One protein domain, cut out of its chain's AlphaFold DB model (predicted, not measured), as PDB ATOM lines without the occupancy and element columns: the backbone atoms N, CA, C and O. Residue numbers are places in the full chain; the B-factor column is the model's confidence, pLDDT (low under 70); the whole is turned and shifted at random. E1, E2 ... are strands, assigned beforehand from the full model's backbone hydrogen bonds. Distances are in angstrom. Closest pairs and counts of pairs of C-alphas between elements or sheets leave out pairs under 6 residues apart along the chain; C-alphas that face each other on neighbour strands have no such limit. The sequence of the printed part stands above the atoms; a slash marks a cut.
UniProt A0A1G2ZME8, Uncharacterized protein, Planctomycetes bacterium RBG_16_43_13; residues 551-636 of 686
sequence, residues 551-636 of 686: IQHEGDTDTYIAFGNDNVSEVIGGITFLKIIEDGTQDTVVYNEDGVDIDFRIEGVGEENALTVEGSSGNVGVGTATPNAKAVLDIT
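What this domain is: This is residues 551 to 636 of the 686 residues of an uncharacterized protein of Planctomycetes bacterium RBG_16_43_13 (UniProt A0A1G2ZME8). Two small sheets of four strands each form two lobes joined by one link, residues 592 to 599: E1 to E4 make the first lobe and E5 to E8 the second, and the two sheets are not stacked on each other. The first lobe is a simple row of hairpins; the second begins the same way and then adds E8 beside E7. The printed part has 86 residues with no named helix and eight named strands, E1 to E8 in order along it; the sheet orders are E1, E2, E3, E4, antiparallel throughout, and E5, E6, E7, E8, mixed. The class is all strand, though under half of the residues, 39 of 86, are in named strands. The whole is loose, with a radius of gyration of the C-alphas of 15.4 A and spans of 41 by 37 by 26 A.

Where its parts are: E1, residues 560 to 563, begins with C-alpha 560 at (65.335, 57.519, 80.562) and is 9.9 A long. E2, residues 567 to 572, measures 16.4 A; E3, residues 575 to 581, 16.5 A; and E4, residues 588 to 591, 9.7 A. E5, residues 600 to 604, begins with C-alpha 600 at (65.174, 40.784, 71.100) and is 13.7 A long. E6, residues 607 to 613, measures 15.2 A; E7, residues 620 to 622, 6.9 A. E8, residues 633 to 635, is 6.6 A long and ends with C-alpha 635 at (66.505, 26.574, 64.219).

How they stand to each other: E1 to E4 form a meander, each strand the antiparallel neighbour of the one before. E1 and E2 are a hairpin at 170 degrees, with N 560 and O 571 2.8 A apart, within hydrogen-bond range. Residues 551 to 552 pair antiparallel with residues 560 to 561 of E1. The hairpin E2 and E3 has N 570 and O 578 at 2.9 A, and the hairpin E3 and E4 has N 590 and O 579 at 2.8 A. E4 and E5 have one pair of C-alphas within 8 A, Tyr 591 and Phe 600, 7.5 A apart. E5, E6 and E7 form a second meander: N 602 and O 611 are 2.8 A apart, and N 621 and O 612 2.8 A. E8 is parallel to E7 at 15 degrees, with N 634 and O 620 at 2.8 A. E1 and E8 are apart.

The domain as a whole: The C-alphas of Glu 554 and Lys 630, the two farthest apart, are 44.0 A from each other. The printed part has no cut and no long link; the link from E7 to E8, 10 residues, is short. The mean pLDDT of the printed part is 90.8, and no printed residue is under 70.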
ATOM      1  N   ILE A 551      64.737  58.571  85.898       86.75
ATOM      2  CA  ILE A 551      66.202  58.704  85.889       86.75
ATOM      3  C   ILE A 551      66.632  58.908  84.431       86.75
ATOM      4  O   ILE A 551      66.392  58.034  83.604       86.75
ATOM      5  N   GLN A 552      67.276  60.033  84.112       87.31
ATOM      6  CA  GLN A 552      67.667  60.399  82.742       87.31
ATOM      7  C   GLN A 552      69.091  60.968  82.685       87.31
ATOM      8  O   GLN A 552      69.596  61.480  83.689       87.31
ATOM      9  N   HIS A 553      69.730  60.907  81.515       78.44
ATOM     10  CA  HIS A 553      70.998  61.596  81.273       78.44
ATOM     11  C   HIS A 553      70.753  63.089  81.004       78.44
ATOM     12  O   HIS A 553      69.830  63.467  80.289       78.44
ATOM     13  N   GLU A 554      71.590  63.968  81.551       74.00
ATOM     14  CA  GLU A 554      71.436  65.407  81.336       74.00
ATOM     15  C   GLU A 554      71.716  65.793  79.870       74.00
ATOM     16  O   GLU A 554      72.744  65.427  79.300       74.00
ATOM     17  N   GLY A 555      70.803  66.547  79.251       82.75
ATOM     18  CA  GLY A 555      70.900  66.946  77.841       82.75
ATOM     19  C   GLY A 555      70.307  65.940  76.849       82.75
ATOM     20  O   GLY A 555      70.267  66.241  75.659       82.75
ATOM     21  N   ASP A 556      69.808  64.802  77.331       86.44
ATOM     22  CA  ASP A 556      69.030  63.838  76.559       86.44
ATOM     23  C   ASP A 556      67.616  63.768  77.156       86.44
ATOM     24  O   ASP A 556      67.434  63.433  78.324       86.44
ATOM     25  N   THR A 557      66.615  64.181  76.378       89.81
ATOM     26  CA  THR A 557      65.221  64.263  76.841       89.81
ATOM     27  C   THR A 557      64.384  63.049  76.463       89.81
ATOM     28  O   THR A 557      63.207  63.003  76.817       89.81
ATOM     29  N   ASP A 558      64.940  62.106  75.703       92.12
ATOM     30  CA  ASP A 558      64.195  60.974  75.154       92.12
ATOM     31  C   ASP A 558      64.749  59.608  75.587       92.12
ATOM     32  O   ASP A 558      64.137  58.581  75.290       92.12
ATOM     33  N   THR A 559      65.824  59.587  76.378       93.19
ATOM     34  CA  THR A 559      66.396  58.367  76.959       93.19
ATOM     35  C   THR A 559      66.383  58.401  78.493       93.19
ATOM     36  O   THR A 559      67.102  59.179  79.127       93.19
ATOM     37  N   TYR A 560      65.563  57.545  79.114       92.94
ATOM     38  CA  TYR A 560      65.335  57.519  80.562       92.94
ATOM     39  C   TYR A 560      64.773  56.185  81.087       92.94
ATOM     40  O   TYR A 560      64.154  55.410  80.367       92.94
ATOM     41  N   ILE A 561      64.932  55.942  82.392       93.88
ATOM     42  CA  ILE A 561      64.199  54.912  83.144       93.88
ATOM     43  C   ILE A 561      63.049  55.601  83.873       93.88
ATOM     44  O   ILE A 561      63.301  56.520  84.650       93.88
ATOM     45  N   ALA A 562      61.810  55.170  83.659       91.31
ATOM     46  CA  ALA A 562      60.636  55.699  84.344       91.31
ATOM     47  C   ALA A 562      60.092  54.737  85.401       91.31
ATOM     48  O   ALA A 562      60.066  53.524  85.210       91.31
ATOM     49  N   PHE A 563      59.621  55.315  86.500       89.81
ATOM     50  CA  PHE A 563      58.960  54.666  87.620       89.81
ATOM     51  C   PHE A 563      57.509  55.150  87.656       89.81
ATOM     52  O   PHE A 563      57.227  56.293  88.021       89.81
ATOM     53  N   GLY A 564      56.589  54.290  87.231       85.56
ATOM     54  CA  GLY A 564      55.159  54.476  87.435       85.56
ATOM     55  C   GLY A 564      54.727  54.025  88.831       85.56
ATOM     56  O   GLY A 564      55.543  53.587  89.637       85.56
ATOM     57  N   ASN A 565      53.422  54.107  89.108       83.69
ATOM     58  CA  ASN A 565      52.873  53.638  90.387       83.69
ATOM     59  C   ASN A 565      53.129  52.137  90.596       83.69
ATOM     60  O   ASN A 565      53.617  51.765  91.654       83.69
ATOM     61  N   ASP A 566      52.878  51.328  89.560       88.88
ATOM     62  CA  ASP A 566      53.019  49.864  89.584       88.88
ATOM     63  C   ASP A 566      53.773  49.351  88.334       88.88
ATOM     64  O   ASP A 566      53.501  48.285  87.784       88.88
ATOM     65  N   ASN A 567      54.694  50.159  87.795       90.56
ATOM     66  CA  ASN A 567      55.538  49.739  86.676       90.56
ATOM     67  C   ASN A 567      56.902  50.430  86.662       90.56
ATOM     68  O   ASN A 567      57.079  51.513  87.217       90.56
ATOM     69  N   VAL A 568      57.852  49.799  85.975       93.75
ATOM     70  CA  VAL A 568      59.148  50.386  85.623       93.75
ATOM     71  C   VAL A 568      59.368  50.204  84.127       93.75
ATOM     72  O   VAL A 568      59.157  49.106  83.612       93.75
ATOM     73  N   SER A 569      59.786  51.255  83.421       93.75
ATOM     74  CA  SER A 569      60.042  51.198  81.977       93.75
ATOM     75  C   SER A 569      61.383  51.805  81.589       93.75
ATOM     76  O   SER A 569      61.753  52.861  82.093       93.75
ATOM     77  N   GLU A 570      62.073  51.180  80.641       94.75
ATOM     78  CA  GLU A 570      63.273  51.720  80.001       94.75
ATOM     79  C   GLU A 570      62.893  52.307  78.640       94.75
ATOM     80  O   GLU A 570      62.445  51.591  77.739       94.75
ATOM     81  N   VAL A 571      63.054  53.621  78.511       92.81
ATOM     82  CA  VAL A 571      62.766  54.389  77.302       92.81
ATOM     83  C   VAL A 571      64.085  54.852  76.701       92.81
ATOM     84  O   VAL A 571      64.911  55.438  77.396       92.81
ATOM     85  N   ILE A 572      64.299  54.583  75.418       92.88
ATOM     86  CA  ILE A 572      65.503  54.988  74.687       92.88
ATOM     87  C   ILE A 572      65.060  55.626  73.375       92.88
ATOM     88  O   ILE A 572      64.300  55.015  72.623       92.88
ATOM     89  N   GLY A 573      65.503  56.855  73.094       91.69
ATOM     90  CA  GLY A 573      65.097  57.568  71.878       91.69
ATOM     91  C   GLY A 573      63.582  57.795  71.770       91.69
ATOM     92  O   GLY A 573      63.038  57.825  70.668       91.69
ATOM     93  N   GLY A 574      62.879  57.870  72.904       89.56
ATOM     94  CA  GLY A 574      61.427  58.032  72.988       89.56
ATOM     95  C   GLY A 574      60.618  56.747  72.797       89.56
ATOM     96  O   GLY A 574      59.391  56.824  72.760       89.56
ATOM     97  N   ILE A 575      61.272  55.587  72.686       90.25
ATOM     98  CA  ILE A 575      60.633  54.281  72.483       90.25
ATOM     99  C   ILE A 575      60.774  53.419  73.741       90.25
ATOM    100  O   ILE A 575      61.849  53.377  74.339       90.25
ATOM    101  N   THR A 576      59.719  52.697  74.121       91.62
ATOM    102  CA  THR A 576      59.725  51.795  75.281       91.62
ATOM    103  C   THR A 576      60.320  50.434  74.917       91.62
ATOM    104  O   THR A 576      59.648  49.574  74.344       91.62
ATOM    105  N   PHE A 577      61.581  50.208  75.287       91.56
ATOM    106  CA  PHE A 577      62.271  48.942  75.014       91.56
ATOM    107  C   PHE A 577      61.858  47.836  75.982       91.56
ATOM    108  O   PHE A 577      61.641  46.698  75.562       91.56
ATOM    109  N   LEU A 578      61.740  48.172  77.267       93.25
ATOM    110  CA  LEU A 578      61.398  47.243  78.339       93.25
ATOM    111  C   LEU A 578      60.354  47.870  79.252       93.25
ATOM    112  O   LEU A 578      60.473  49.035  79.631       93.25
ATOM    113  N   LYS A 579      59.367  47.077  79.658       92.75
ATOM    114  CA  LYS A 579      58.374  47.461  80.656       92.75
ATOM    115  C   LYS A 579      58.087  46.301  81.601       92.75
ATOM    116  O   LYS A 579      57.752  45.207  81.162       92.75
ATOM    117  N   ILE A 580      58.213  46.546  82.899       93.94
ATOM    118  CA  ILE A 580      57.852  45.613  83.971       93.94
ATOM    119  C   ILE A 580      56.571  46.140  84.604       93.94
ATOM    120  O   ILE A 580      56.549  47.291  85.038       93.94
ATOM    121  N   ILE A 581      55.516  45.330  84.623       92.44
ATOM    122  CA  ILE A 581      54.174  45.731  85.057       92.44
ATOM    123  C   ILE A 581      53.719  44.821  86.197       92.44
ATOM    124  O   ILE A 581      53.750  43.600  86.051       92.44
ATOM    125  N   GLU A 582      53.255  45.427  87.288       90.62
ATOM    126  CA  GLU A 582      52.430  44.795  88.317       90.62
ATOM    127  C   GLU A 582      50.986  45.299  88.131       90.62
ATOM    128  O   GLU A 582      50.712  46.485  88.283       90.62
ATOM    129  N   ASP A 583      50.053  44.426  87.744       81.81
ATOM    130  CA  ASP A 583      48.643  44.804  87.470       81.81
ATOM    131  C   ASP A 583      47.660  44.085  88.414       81.81
ATOM    132  O   ASP A 583      46.490  43.846  88.103       81.81
ATOM    133  N   GLY A 584      48.162  43.613  89.561       77.31
ATOM    134  CA  GLY A 584      47.396  42.924  90.610       77.31
ATOM    135  C   GLY A 584      46.736  41.593  90.205       77.31
ATOM    136  O   GLY A 584      46.178  40.902  91.059       77.31
ATOM    137  N   THR A 585      46.783  41.217  88.924       82.12
ATOM    138  CA  THR A 585      46.172  40.008  88.351       82.12
ATOM    139  C   THR A 585      47.186  39.161  87.587       82.12
ATOM    140  O   THR A 585      47.254  37.950  87.807       82.12
ATOM    141  N   GLN A 586      47.991  39.783  86.722       77.75
ATOM    142  CA  GLN A 586      49.087  39.148  86.004       77.75
ATOM    143  C   GLN A 586      50.246  40.132  85.843       77.75
ATOM    144  O   GLN A 586      50.099  41.161  85.191       77.75
ATOM    145  N   ASP A 587      51.399  39.769  86.392       90.25
ATOM    146  CA  ASP A 587      52.620  40.558  86.256       90.25
ATOM    147  C   ASP A 587      53.339  40.163  84.963       90.25
ATOM    148  O   ASP A 587      53.423  38.976  84.617       90.25
ATOM    149  N   THR A 588      53.852  41.148  84.228       92.56
ATOM    150  CA  THR A 588      54.499  40.924  82.930       92.56
ATOM    151  C   THR A 588      55.823  41.667  82.815       92.56
ATOM    152  O   THR A 588      56.028  42.739  83.380       92.56
ATOM    153  N   VAL A 589      56.739  41.069  82.055       92.44
ATOM    154  CA  VAL A 589      57.919  41.743  81.513       92.44
ATOM    155  C   VAL A 589      57.713  41.792  80.010       92.44
ATOM    156  O   VAL A 589      57.684  40.744  79.361       92.44
ATOM    157  N   VAL A 590      57.518  42.990  79.473       89.94
ATOM    158  CA  VAL A 590      57.266  43.201  78.052       89.94
ATOM    159  C   VAL A 590      58.477  43.852  77.410       89.94
ATOM    160  O   VAL A 590      58.958  44.887  77.868       89.94
ATOM    161  N   TYR A 591      58.950  43.230  76.337       90.50
ATOM    162  CA  TYR A 591      59.913  43.821  75.422       90.50
ATOM    163  C   TYR A 591      59.149  44.376  74.226       90.50
ATOM    164  O   TYR A 591      58.270  43.686  73.709       90.50
ATOM    165  N   ASN A 592      59.505  45.583  73.781       88.00
ATOM    166  CA  ASN A 592      58.901  46.230  72.613       88.00
ATOM    167  C   ASN A 592      57.370  46.435  72.737       88.00
ATOM    168  O   ASN A 592      56.596  46.039  71.866       88.00
ATOM    169  N   GLU A 593      56.925  47.059  73.833       85.44
ATOM    170  CA  GLU A 593      55.497  47.339  74.102       85.44
ATOM    171  C   GLU A 593      54.850  48.203  73.003       85.44
ATOM    172  O   GLU A 593      53.673  48.038  72.686       85.44
ATOM    173  N   ASP A 594      55.632  49.090  72.380       85.12
ATOM    174  CA  ASP A 594      55.165  49.965  71.301       85.12
ATOM    175  C   ASP A 594      55.003  49.225  69.956       85.12
ATOM    176  O   ASP A 594      54.479  49.794  68.994       85.12
ATOM    177  N   GLY A 595      55.435  47.959  69.872       84.75
ATOM    178  CA  GLY A 595      55.319  47.130  68.672       84.75
ATOM    179  C   GLY A 595      56.088  47.685  67.471       84.75
ATOM    180  O   GLY A 595      55.640  47.546  66.332       84.75
ATOM    181  N   VAL A 596      57.213  48.355  67.720       89.50
ATOM    182  CA  VAL A 596      58.096  48.892  66.679       89.50
ATOM    183  C   VAL A 596      59.109  47.834  66.223       89.50
ATOM    184  O   VAL A 596      59.103  46.701  66.693       89.50
ATOM    185  N   ASP A 597      59.991  48.178  65.290       90.38
ATOM    186  CA  ASP A 597      61.041  47.269  64.825       90.38
ATOM    187  C   ASP A 597      62.206  47.202  65.832       90.38
ATOM    188  O   ASP A 597      63.228  47.870  65.674       90.38
ATOM    189  N   ILE A 598      61.995  46.467  66.931       89.12
ATOM    190  CA  ILE A 598      63.005  46.166  67.952       89.12
ATOM    191  C   ILE A 598      63.171  44.654  68.052       89.12
ATOM    192  O   ILE A 598      62.266  43.944  68.499       89.12
ATOM    193  N   ASP A 599      64.366  44.185  67.709       90.69
ATOM    194  CA  ASP A 599      64.753  42.791  67.883       90.69
ATOM    195  C   ASP A 599      65.119  42.492  69.338       90.69
ATOM    196  O   ASP A 599      65.799  43.269  70.013       90.69
ATOM    197  N   PHE A 600      64.729  41.312  69.815       92.56
ATOM    198  CA  PHE A 600      65.174  40.784  71.100       92.56
ATOM    199  C   PHE A 600      66.186  39.662  70.874       92.56
ATOM    200  O   PHE A 600      65.867  38.664  70.230       92.56
ATOM    201  N   ARG A 601      67.396  39.795  71.431       94.00
ATOM    202  CA  ARG A 601      68.480  38.812  71.291       94.00
ATOM    203  C   ARG A 601      69.022  38.377  72.648       94.00
ATOM    204  O   ARG A 601      69.350  39.207  73.490       94.00
ATOM    205  N   ILE A 602      69.181  37.068  72.825       94.88
ATOM    206  CA  ILE A 602      69.898  36.457  73.946       94.88
ATOM    207  C   ILE A 602      71.167  35.797  73.411       94.88
ATOM    208  O   ILE A 602      71.105  34.943  72.525       94.88
ATOM    209  N   GLU A 603      72.308  36.147  74.002       95.31
ATOM    210  CA  GLU A 603      73.613  35.585  73.650       95.31
ATOM    211  C   GLU A 603      74.045  34.499  74.645       95.31
ATOM    212  O   GLU A 603      73.842  34.604  75.857       95.31
ATOM    213  N   GLY A 604      74.681  33.449  74.132       90.81
ATOM    214  CA  GLY A 604      75.418  32.467  74.921       90.81
ATOM    215  C   GLY A 604      76.927  32.653  74.769       90.81
ATOM    216  O   GLY A 604      77.407  33.307  73.844       90.81
ATOM    217  N   VAL A 605      77.715  32.025  75.646       90.50
ATOM    218  CA  VAL A 605      79.181  32.008  75.505       90.50
ATOM    219  C   VAL A 605      79.558  31.327  74.182       90.50
ATOM    220  O   VAL A 605      79.434  30.111  74.056       90.50
ATOM    221  N   GLY A 606      80.016  32.118  73.207       87.44
ATOM    222  CA  GLY A 606      80.369  31.648  71.863       87.44
ATOM    223  C   GLY A 606      79.192  31.470  70.892       87.44
ATOM    224  O   GLY A 606      79.407  30.932  69.813       87.44
ATOM    225  N   GLU A 607      77.980  31.909  71.247       86.94
ATOM    226  CA  GLU A 607      76.766  31.797  70.424       86.94
ATOM    227  C   GLU A 607      75.992  33.125  70.469       86.94
ATOM    228  O   GLU A 607      75.158  33.334  71.348       86.94
ATOM    229  N   GLU A 608      76.264  34.037  69.533       90.94
ATOM    230  CA  GLU A 608      75.680  35.395  69.532       90.94
ATOM    231  C   GLU A 608      74.144  35.391  69.403       90.94
ATOM    232  O   GLU A 608      73.474  36.259  69.942       90.94
ATOM    233  N   ASN A 609      73.562  34.393  68.734       93.62
ATOM    234  CA  ASN A 609      72.120  34.323  68.466       93.62
ATOM    235  C   ASN A 609      71.498  33.090  69.125       93.62
ATOM    236  O   ASN A 609      70.857  32.276  68.457       93.62
ATOM    237  N   ALA A 610      71.742  32.889  70.423       94.50
ATOM    238  CA  ALA A 610      71.210  31.726  71.131       94.50
ATOM    239  C   ALA A 610      69.668  31.703  71.103       94.50
ATOM    240  O   ALA A 610      69.080  30.634  70.932       94.50
ATOM    241  N   LEU A 611      69.033  32.874  71.198       95.50
ATOM    242  CA  LEU A 611      67.622  33.102  70.888       95.50
ATOM    243  C   LEU A 611      67.464  34.499  70.284       95.50
ATOM    244  O   LEU A 611      68.003  35.455  70.837       95.50
ATOM    245  N   THR A 612      66.685  34.612  69.214       95.19
ATOM    246  CA  THR A 612      66.336  35.889  68.586       95.19
ATOM    247  C   THR A 612      64.829  35.953  68.349       95.19
ATOM    248  O   THR A 612      64.228  34.959  67.944       95.19
ATOM    249  N   VAL A 613      64.215  37.106  68.586       94.69
ATOM    250  CA  VAL A 613      62.861  37.439  68.128       94.69
ATOM    251  C   VAL A 613      62.982  38.676  67.255       94.69
ATOM    252  O   VAL A 613      63.428  39.714  67.734       94.69
ATOM    253  N   GLU A 614      62.615  38.536  65.988       92.81
ATOM    254  CA  GLU A 614      62.667  39.614  65.004       92.81
ATOM    255  C   GLU A 614      61.474  40.561  65.210       92.81
ATOM    256  O   GLU A 614      60.321  40.135  65.088       92.81
ATOM    257  N   GLY A 615      61.738  41.831  65.514       89.06
ATOM    258  CA  GLY A 615      60.722  42.832  65.843       89.06
ATOM    259  C   GLY A 615      59.796  43.141  64.668       89.06
ATOM    260  O   GLY A 615      58.578  43.219  64.835       89.06
ATOM    261  N   SER A 616      60.354  43.224  63.459       88.62
ATOM    262  CA  SER A 616      59.610  43.532  62.231       88.62
ATOM    263  C   SER A 616      58.576  42.473  61.829       88.62
ATOM    264  O   SER A 616      57.558  42.790  61.205       88.62
ATOM    265  N   SER A 617      58.838  41.201  62.137       89.00
ATOM    266  CA  SER A 617      58.102  40.059  61.574       89.00
ATOM    267  C   SER A 617      57.536  39.090  62.614       89.00
ATOM    268  O   SER A 617      56.666  38.280  62.285       89.00
ATOM    269  N   GLY A 618      58.000  39.167  63.864       89.62
ATOM    270  CA  GLY A 618      57.617  38.279  64.961       89.62
ATOM    271  C   GLY A 618      58.174  36.854  64.846       89.62
ATOM    272  O   GLY A 618      57.749  35.970  65.591       89.62
ATOM    273  N   ASN A 619      59.086  36.596  63.903       95.00
ATOM    274  CA  ASN A 619      59.707  35.285  63.727       95.00
ATOM    275  C   ASN A 619      60.731  35.010  64.846       95.00
ATOM    276  O   ASN A 619      61.487  35.894  65.244       95.00
ATOM    277  N   VAL A 620      60.785  33.766  65.331       97.06
ATOM    278  CA  VAL A 620      61.733  33.331  66.369       97.06
ATOM    279  C   VAL A 620      62.883  32.549  65.737       97.06
ATOM    280  O   VAL A 620      62.661  31.585  65.007       97.06
ATOM    281  N   GLY A 621      64.116  32.934  66.043       96.56
ATOM    282  CA  GLY A 621      65.343  32.253  65.641       96.56
ATOM    283  C   GLY A 621      66.049  31.582  66.821       96.56
ATOM    284  O   GLY A 621      66.119  32.135  67.915       96.56
ATOM    285  N   VAL A 622      66.619  30.397  66.599       96.50
ATOM    286  CA  VAL A 622      67.561  29.735  67.517       96.50
ATOM    287  C   VAL A 622      68.824  29.392  66.734       96.50
ATOM    288  O   VAL A 622      68.788  28.565  65.823       96.50
ATOM    289  N   GLY A 623      69.944  30.031  67.069       94.69
ATOM    290  CA  GLY A 623      71.211  29.904  66.341       94.69
ATOM    291  C   GLY A 623      71.279  30.713  65.039       94.69
ATOM    292  O   GLY A 623      72.194  30.511  64.244       94.69
ATOM    293  N   THR A 624      70.324  31.618  64.797       94.00
ATOM    294  CA  THR A 624      70.296  32.513  63.628       94.00
ATOM    295  C   THR A 624      69.733  33.880  64.009       94.00
ATOM    296  O   THR A 624      68.777  33.957  64.774       94.00
ATOM    297  N   ALA A 625      70.329  34.948  63.472       93.31
ATOM    298  CA  ALA A 625      69.818  36.315  63.605       93.31
ATOM    299  C   ALA A 625      68.679  36.612  62.619       93.31
ATOM    300  O   ALA A 625      67.904  37.523  62.845       93.31
ATOM    301  N   THR A 626      68.592  35.857  61.521       92.75
ATOM    302  CA  THR A 626      67.662  36.108  60.415       92.75
ATOM    303  C   THR A 626      66.784  34.879  60.190       92.75
ATOM    304  O   THR A 626      67.002  34.123  59.235       92.75
ATOM    305  N   PRO A 627      65.821  34.605  61.091       95.69
ATOM    306  CA  PRO A 627      64.907  33.488  60.910       95.69
ATOM    307  C   PRO A 627      64.171  33.615  59.573       95.69
ATOM    308  O   PRO A 627      63.823  34.708  59.120       95.69
ATOM    309  N   ASN A 628      63.943  32.487  58.903       94.25
ATOM    310  CA  ASN A 628      63.231  32.487  57.636       94.25
ATOM    311  C   ASN A 628      61.846  33.133  57.798       94.25
ATOM    312  O   ASN A 628      61.026  32.656  58.577       94.25
ATOM    313  N   ALA A 629      61.539  34.146  56.985       91.94
ATOM    314  CA  ALA A 629      60.276  34.891  57.041       91.94
ATOM    315  C   ALA A 629      59.003  34.035  56.833       91.94
ATOM    316  O   ALA A 629      57.882  34.535  56.932       91.94
ATOM    317  N   LYS A 630      59.139  32.755  56.464       93.50
ATOM    318  CA  LYS A 630      58.034  31.790  56.344       93.50
ATOM    319  C   LYS A 630      57.919  30.833  57.534       93.50
ATOM    320  O   LYS A 630      57.005  30.013  57.538       93.50
ATOM    321  N   ALA A 631      58.801  30.927  58.526       94.88
ATOM    322  CA  ALA A 631      58.840  30.057  59.693       94.88
ATOM    323  C   ALA A 631      58.588  30.856  60.974       94.88
ATOM    324  O   ALA A 631      59.325  31.779  61.289       94.88
ATOM    325  N   VAL A 632      57.580  30.473  61.761       95.31
ATOM    326  CA  VAL A 632      57.374  31.067  63.099       95.31
ATOM    327  C   VAL A 632      58.572  30.776  64.018       95.31
ATOM    328  O   VAL A 632      58.930  31.620  64.829       95.31
ATOM    329  N   LEU A 633      59.211  29.611  63.856       96.25
ATOM    330  CA  LEU A 633      60.435  29.206  64.546       96.25
ATOM    331  C   LEU A 633      61.436  28.635  63.530       96.25
ATOM    332  O   LEU A 633      61.122  27.651  62.859       96.25
ATOM    333  N   ASP A 634      62.629  29.218  63.453       97.38
ATOM    334  CA  ASP A 634      63.755  28.747  62.643       97.38
ATOM    335  C   ASP A 634      64.929  28.351  63.549       97.38
ATOM    336  O   ASP A 634      65.358  29.119  64.409       97.38
ATOM    337  N   ILE A 635      65.440  27.132  63.381       96.31
ATOM    338  CA  ILE A 635      66.505  26.574  64.219       96.31
ATOM    339  C   ILE A 635      67.682  26.211  63.321       96.31
ATOM    340  O   ILE A 635      67.591  25.293  62.505       96.31
ATOM    341  N   THR A 636      68.815  26.883  63.520       94.44
ATOM    342  CA  THR A 636      70.053  26.650  62.774       94.44
ATOM    343  C   THR A 636      71.142  26.118  63.698       94.44
ATOM    344  O   THR A 636      71.479  26.713  64.717       94.44
TER     345      THR A 636